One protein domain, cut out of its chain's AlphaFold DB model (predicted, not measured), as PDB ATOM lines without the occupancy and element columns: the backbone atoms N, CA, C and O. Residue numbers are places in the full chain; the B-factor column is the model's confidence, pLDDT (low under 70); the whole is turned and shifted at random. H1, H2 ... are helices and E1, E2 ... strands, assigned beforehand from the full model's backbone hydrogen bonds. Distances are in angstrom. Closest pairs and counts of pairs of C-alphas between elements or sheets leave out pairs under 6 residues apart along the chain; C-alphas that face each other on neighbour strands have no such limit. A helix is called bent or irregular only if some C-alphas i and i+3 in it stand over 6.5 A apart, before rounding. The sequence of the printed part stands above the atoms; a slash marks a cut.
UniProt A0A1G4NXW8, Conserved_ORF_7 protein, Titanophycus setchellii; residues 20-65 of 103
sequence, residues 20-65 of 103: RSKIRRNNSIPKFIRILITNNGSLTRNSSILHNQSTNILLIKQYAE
ATOM      1  N   ARG A  20     133.793 -45.242  75.000       84.19
ATOM      2  CA  ARG A  20     133.755 -46.719  74.875       84.19
ATOM      3  C   ARG A  20     133.568 -47.187  73.427       84.19
ATOM      4  O   ARG A  20     134.142 -48.195  73.024       84.19
ATOM      5  N   SER A  21     132.793 -46.448  72.631       85.75
ATOM      6  CA  SER A  21     132.562 -46.762  71.215       85.75
ATOM      7  C   SER A  21     133.847 -46.693  70.385       85.75
ATOM      8  O   SER A  21     134.063 -47.555  69.532       85.75
ATOM      9  N   LYS A  22     134.736 -45.732  70.676       87.19
ATOM     10  CA  LYS A  22     136.048 -45.625  70.021       87.19
ATOM     11  C   LYS A  22     136.945 -46.815  70.347       87.19
ATOM     12  O   LYS A  22     137.571 -47.350  69.442       87.19
ATOM     13  N   ILE A  23     136.948 -47.287  71.596       85.44
ATOM     14  CA  ILE A  23     137.712 -48.485  71.994       85.44
ATOM     15  C   ILE A  23     137.235 -49.714  71.211       85.44
ATOM     16  O   ILE A  23     138.060 -50.450  70.679       85.44
ATOM     17  N   ARG A  24     135.913 -49.918  71.078       84.38
ATOM     18  CA  ARG A  24     135.337 -51.071  70.352       84.38
ATOM     19  C   ARG A  24     135.729 -51.127  68.874       84.38
ATOM     20  O   ARG A  24     135.834 -52.222  68.330       84.38
ATOM     21  N   ARG A  25     135.937 -49.967  68.243       87.69
ATOM     22  CA  ARG A  25     136.292 -49.833  66.818       87.69
ATOM     23  C   ARG A  25     137.799 -49.687  66.570       87.69
ATOM     24  O   ARG A  25     138.209 -49.625  65.419       87.69
ATOM     25  N   ASN A  26     138.627 -49.612  67.615       86.75
ATOM     26  CA  ASN A  26     140.063 -49.390  67.460       86.75
ATOM     27  C   ASN A  26     140.789 -50.682  67.052       86.75
ATOM     28  O   ASN A  26     141.000 -51.574  67.874       86.75
ATOM     29  N   ASN A  27     141.225 -50.763  65.798       86.56
ATOM     30  CA  ASN A  27     141.910 -51.945  65.275       86.56
ATOM     31  C   ASN A  27     143.297 -52.195  65.890       86.56
ATOM     32  O   ASN A  27     143.736 -53.341  65.886       86.56
ATOM     33  N   SER A  28     143.925 -51.189  66.505       84.50
ATOM     34  CA  SER A  28     145.208 -51.333  67.211       84.50
ATOM     35  C   SER A  28     145.088 -52.069  68.550       84.50
ATOM     36  O   SER A  28     146.096 -52.468  69.123       84.50
ATOM     37  N   ILE A  29     143.867 -52.256  69.068       82.94
ATOM     38  CA  ILE A  29     143.608 -53.019  70.295       82.94
ATOM     39  C   ILE A  29     143.090 -54.406  69.903       82.94
ATOM     40  O   ILE A  29     142.083 -54.477  69.193       82.94
ATOM     41  N   PRO A  30     143.684 -55.516  70.385       84.50
ATOM     42  CA  PRO A  30     143.188 -56.857  70.096       84.50
ATOM     43  C   PRO A  30     141.705 -57.032  70.445       84.50
ATOM     44  O   PRO A  30     141.228 -56.537  71.469       84.50
ATOM     45  N   LYS A  31     140.962 -57.773  69.612       84.12
ATOM     46  CA  LYS A  31     139.497 -57.916  69.725       84.12
ATOM     47  C   LYS A  31     139.037 -58.328  71.127       84.12
ATOM     48  O   LYS A  31     138.085 -57.747  71.640       84.12
ATOM     49  N   PHE A  32     139.716 -59.288  71.750       81.44
ATOM     50  CA  PHE A  32     139.380 -59.765  73.094       81.44
ATOM     51  C   PHE A  32     139.584 -58.678  74.161       81.44
ATOM     52  O   PHE A  32     138.704 -58.476  74.993       81.44
ATOM     53  N   ILE A  33     140.665 -57.895  74.076       82.94
ATOM     54  CA  ILE A  33     140.909 -56.750  74.966       82.94
ATOM     55  C   ILE A  33     139.820 -55.684  74.790       82.94
ATOM     56  O   ILE A  33     139.296 -55.170  75.778       82.94
ATOM     57  N   ARG A  34     139.399 -55.394  73.549       85.75
ATOM     58  CA  ARG A  34     138.289 -54.454  73.289       85.75
ATOM     59  C   ARG A  34     136.996 -54.889  73.970       85.75
ATOM     60  O   ARG A  34     136.273 -54.047  74.508       85.75
ATOM     61  N   ILE A  35     136.697 -56.187  73.929       82.50
ATOM     62  CA  ILE A  35     135.516 -56.760  74.578       82.50
ATOM     63  C   ILE A  35     135.647 -56.604  76.094       82.50
ATOM     64  O   ILE A  35     134.759 -56.016  76.702       82.50
ATOM     65  N   LEU A  36     136.762 -57.031  76.690       82.50
ATOM     66  CA  LEU A  36     136.975 -56.962  78.140       82.50
ATOM     67  C   LEU A  36     136.863 -55.537  78.702       82.50
ATOM     68  O   LEU A  36     136.221 -55.340  79.727       82.50
ATOM     69  N   ILE A  37     137.431 -54.542  78.014       82.50
ATOM     70  CA  ILE A  37     137.475 -53.149  78.496       82.50
ATOM     71  C   ILE A  37     136.127 -52.424  78.338       82.50
ATOM     72  O   ILE A  37     135.848 -51.462  79.053       82.50
ATOM     73  N   THR A  38     135.286 -52.833  77.384       86.38
ATOM     74  CA  THR A  38     134.067 -52.074  77.029       86.38
ATOM     75  C   THR A  38     132.762 -52.782  77.363       86.38
ATOM     76  O   THR A  38     131.690 -52.222  77.103       86.38
ATOM     77  N   ASN A  39     132.827 -54.004  77.881       84.31
ATOM     78  CA  ASN A  39     131.662 -54.778  78.281       84.31
ATOM     79  C   ASN A  39     131.155 -54.318  79.660       84.31
ATOM     80  O   ASN A  39     131.933 -53.915  80.519       84.31
ATOM     81  N   ASN A  40     129.837 -54.358  79.848       85.00
ATOM     82  CA  ASN A  40     129.174 -54.019  81.109       85.00
ATOM     83  C   ASN A  40     129.001 -55.238  82.035       85.00
ATOM     84  O   ASN A  40     128.614 -55.083  83.187       85.00
ATOM     85  N   GLY A  41     129.230 -56.451  81.530       83.69
ATOM     86  CA  GLY A  41     129.165 -57.690  82.296       83.69
ATOM     87  C   GLY A  41     130.388 -57.894  83.185       83.69
ATOM     88  O   GLY A  41     131.449 -57.316  82.948       83.69
ATOM     89  N   SER A  42     130.246 -58.764  84.188       84.81
ATOM     90  CA  SER A  42     131.341 -59.104  85.097       84.81
ATOM     91  C   SER A  42     132.539 -59.688  84.348       84.81
ATOM     92  O   SER A  42     132.391 -60.427  83.367       84.81
ATOM     93  N   LEU A  43     133.742 -59.388  84.846       83.94
ATOM     94  CA  LEU A  43     134.974 -59.934  84.283       83.94
ATOM     95  C   LEU A  43     134.950 -61.468  84.293       83.94
ATOM     96  O   LEU A  43     135.357 -62.073  83.313       83.94
ATOM     97  N   THR A  44     134.363 -62.089  85.324       83.31
ATOM     98  CA  THR A  44     134.156 -63.543  85.416       83.31
ATOM     99  C   THR A  44     133.388 -64.099  84.218       83.31
ATOM    100  O   THR A  44     133.877 -65.007  83.553       83.31
ATOM    101  N   ARG A  45     132.212 -63.537  83.892       82.12
ATOM    102  CA  ARG A  45     131.397 -64.017  82.764       82.12
ATOM    103  C   ARG A  45     132.132 -63.836  81.442       82.12
ATOM    104  O   ARG A  45     132.142 -64.744  80.614       82.12
ATOM    105  N   ASN A  46     132.748 -62.674  81.248       83.44
ATOM    106  CA  ASN A  46     133.450 -62.369  80.004       83.44
ATOM    107  C   ASN A  46     134.673 -63.270  79.816       83.44
ATOM    108  O   ASN A  46     134.897 -63.752  78.709       83.44
ATOM    109  N   SER A  47     135.415 -63.541  80.891       80.12
ATOM    110  CA  SER A  47     136.556 -64.452  80.858       80.12
ATOM    111  C   SER A  47     136.119 -65.879  80.533       80.12
ATOM    112  O   SER A  47     136.703 -66.511  79.654       80.12
ATOM    113  N   SER A  48     135.033 -66.359  81.150       81.50
ATOM    114  CA  SER A  48     134.493 -67.689  80.848       81.50
ATOM    115  C   SER A  48     134.075 -67.839  79.383       81.50
ATOM    116  O   SER A  48     134.350 -68.871  78.781       81.50
ATOM    117  N   ILE A  49     133.457 -66.811  78.785       80.69
ATOM    118  CA  ILE A  49     133.073 -66.820  77.362       80.69
ATOM    119  C   ILE A  49     134.312 -66.814  76.457       80.69
ATOM    120  O   ILE A  49     134.372 -67.577  75.499       80.69
ATOM    121  N   LEU A  50     135.299 -65.958  76.743       80.50
ATOM    122  CA  LEU A  50     136.495 -65.809  75.904       80.50
ATOM    123  C   LEU A  50     137.370 -67.062  75.891       80.50
ATOM    124  O   LEU A  50     137.936 -67.395  74.853       80.50
ATOM    125  N   HIS A  51     137.481 -67.734  77.035       78.75
ATOM    126  CA  HIS A  51     138.301 -68.934  77.183       78.75
ATOM    127  C   HIS A  51     137.500 -70.232  77.040       78.75
ATOM    128  O   HIS A  51     138.096 -71.303  77.061       78.75
ATOM    129  N   ASN A  52     136.174 -70.142  76.885       82.31
ATOM    130  CA  ASN A  52     135.240 -71.271  76.877       82.31
ATOM    131  C   ASN A  52     135.472 -72.245  78.050       82.31
ATOM    132  O   ASN A  52     135.536 -73.461  77.880       82.31
ATOM    133  N   GLN A  53     135.676 -71.694  79.247       80.38
ATOM    134  CA  GLN A  53     136.088 -72.438  80.436       80.38
ATOM    135  C   GLN A  53     135.405 -71.888  81.687       80.38
ATOM    136  O   GLN A  53     135.047 -70.712  81.755       80.38
ATOM    137  N   SER A  54     135.263 -72.733  82.709       81.19
ATOM    138  CA  SER A  54     134.854 -72.251  84.028       81.19
ATOM    139  C   SER A  54     135.936 -71.336  84.611       81.19
ATOM    140  O   SER A  54     137.127 -71.647  84.548       81.19
ATOM    141  N   THR A  55     135.513 -70.205  85.175       81.31
ATOM    142  CA  THR A  55     136.391 -69.261  85.869       81.31
ATOM    143  C   THR A  55     136.150 -69.391  87.366       81.31
ATOM    144  O   THR A  55     135.057 -69.087  87.846       81.31
ATOM    145  N   ASN A  56     137.171 -69.806  88.109       82.25
ATOM    146  CA  ASN A  56     137.111 -69.878  89.564       82.25
ATOM    147  C   ASN A  56     137.485 -68.532  90.183       82.25
ATOM    148  O   ASN A  56     138.335 -67.808  89.663       82.25
ATOM    149  N   ILE A  57     136.884 -68.220  91.329       82.81
ATOM    150  CA  ILE A  57     137.211 -67.032  92.118       82.81
ATOM    151  C   ILE A  57     138.004 -67.494  93.337       82.81
ATOM    152  O   ILE A  57     137.442 -68.100  94.247       82.81
ATOM    153  N   LEU A  58     139.302 -67.202  93.363       81.44
ATOM    154  CA  LEU A  58     140.136 -67.427  94.538       81.44
ATOM    155  C   LEU A  58     140.126 -66.175  95.408       81.44
ATOM    156  O   LEU A  58     140.501 -65.091  94.956       81.44
ATOM    157  N   LEU A  59     139.704 -66.321  96.660       81.12
ATOM    158  CA  LEU A  59     139.803 -65.250  97.640       81.12
ATOM    159  C   LEU A  59     141.254 -65.110  98.110       81.12
ATOM    160  O   LEU A  59     141.846 -66.082  98.565       81.12
ATOM    161  N   ILE A  60     141.805 -63.900  98.010       81.75
ATOM    162  CA  ILE A  60     143.170 -63.591  98.467       81.75
ATOM    163  C   ILE A  60     143.107 -62.892  99.813       81.75
ATOM    164  O   ILE A  60     143.809 -63.240 100.755       81.75
ATOM    165  N   LYS A  61     142.265 -61.861  99.882       79.81
ATOM    166  CA  LYS A  61     142.142 -61.015 101.056       79.81
ATOM    167  C   LYS A  61     140.714 -60.536 101.186       79.81
ATOM    168  O   LYS A  61     140.124 -60.020 100.234       79.81
ATOM    169  N   GLN A  62     140.188 -60.682 102.386       77.81
ATOM    170  CA  GLN A  62     138.930 -60.099 102.803       77.81
ATOM    171  C   GLN A  62     139.176 -59.487 104.169       77.81
ATOM    172  O   GLN A  62     139.622 -60.175 105.083       77.81
ATOM    173  N   TYR A  63     138.939 -58.189 104.291       75.88
ATOM    174  CA  TYR A  63     138.935 -57.561 105.601       75.88
ATOM    175  C   TYR A  63     137.599 -57.885 106.266       75.88
ATOM    176  O   TYR A  63     136.542 -57.626 105.688       75.88
ATOM    177  N   ALA A  64     137.656 -58.510 107.440       62.06
ATOM    178  CA  ALA A  64     136.495 -58.670 108.300       62.06
ATOM    179  C   ALA A  64     136.264 -57.346 109.034       62.06
ATOM    180  O   ALA A  64     137.196 -56.786 109.613       62.06
ATOM    181  N   GLU A  65     135.038 -56.837 108.998       60.22
ATOM    182  CA  GLU A  65     134.644 -55.789 109.930       60.22
ATOM    183  C   GLU A  65     134.477 -56.413 111.314       60.22
ATOM    184  O   GLU A  65     133.824 -57.445 111.468       60.22
TER     185      GLU A  65
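This is residues 20 to 65 of the 103 residues of the protein "Conserved_ORF_7 protein" of Titanophycus setchellii (UniProt A0A1G4NXW8). Three short helices, H1, H2 and H3, stand side by side in a row, the chain folding back at each turn, and after H3 the chain runs out into one long strand, E1, whose later residues 58 to 62 stick out as an arm together with the last residues 63 to 65. H2 is the middle of the row, with H1 and H3 packing on it and apart from each other, and the arm adds much of the length. The printed part has 46 residues with three named helices and one named strand, in the order H1, H2, H3, E1; E1 pairs with no named strand, and the class is mixed, helices and strands. The whole is only just loose, close to extended, with a radius of gyration of the C-alphas of 14.1 A, and it is elongated, spanning 43 by 26 by 16 A.

The printed part begins with H1, residues 20 to 25, six residues from Arg 20, whose C-alpha is at (133.755, -46.719, 74.875), to Arg 25; it is 9.0 A from first to last C-alpha. Five residues, 26 to 30, link it to H2, residues 31 to 38, which runs from Lys 31 to Thr 38 over 10.8 A. Four residues, 39 to 42, come before H3, residues 43 to 51. H3 is the longest helix, with nine residues from Leu 43, C-alpha at (134.974, -59.934, 84.283), to His 51, and 11.9 A from first to last C-alpha. Three residues, 52 to 54, come before E1, residues 55 to 62. E1 runs 19.4 A from Thr 55 to Gln 62, whose C-alpha is at (138.930, -60.099, 102.803). Residues 63 to 65 follow it to the end of the printed part.

H1 and H2 touch, with 6 pairs of C-alphas within 8 A; the closest are the C-alphas of Arg 24 and Arg 34, 5.4 A apart. Their lines stand at a shallow tilt of 9 degrees and they run opposite ways, a helical hairpin with centres 9.2 A apart. H2 and H3 touch with 4 such pairs, the closest C-alphas being those of Leu 36 and Asn 46, 6.7 A apart. They too run opposite ways, at a shallow tilt of 11 degrees, with centres 10.9 A apart, and form a second helical hairpin. H1 and H3 are apart. In H1, H2 and H3 every O i to N i+4 pair is within hydrogen-bond range, and no helix is bent or irregular. Between H3 and E1, 4 pairs of C-alphas are within 8 A; the closest are those of Ser 48 and Thr 55, 5.6 A apart, while the two centres are 15.5 A apart. E1 is apart from H1 and from H2. Residues 58 to 65, of which 58 to 62 belong to E1, stand free.

The C-alphas of Asn 27 and Glu 65 are the two farthest apart, at 45.4 A, and those of the first and last printed residues, Arg 20 and Glu 65, are 36.2 A apart. Without the stretch that stands free, the body has 38 residues, spans 31 by 16 by 11 A and has a radius of gyration of 10.8 A. The printed part has no cut; it is residues 20 to 65 of a full chain of 103 residues. The three links, H1 to H2, H2 to H3 and H3 to E1, are tight, and no link is long. The mean pLDDT of the printed part, the model's own confidence, is 82.0; residues 64 to 65 are under 70.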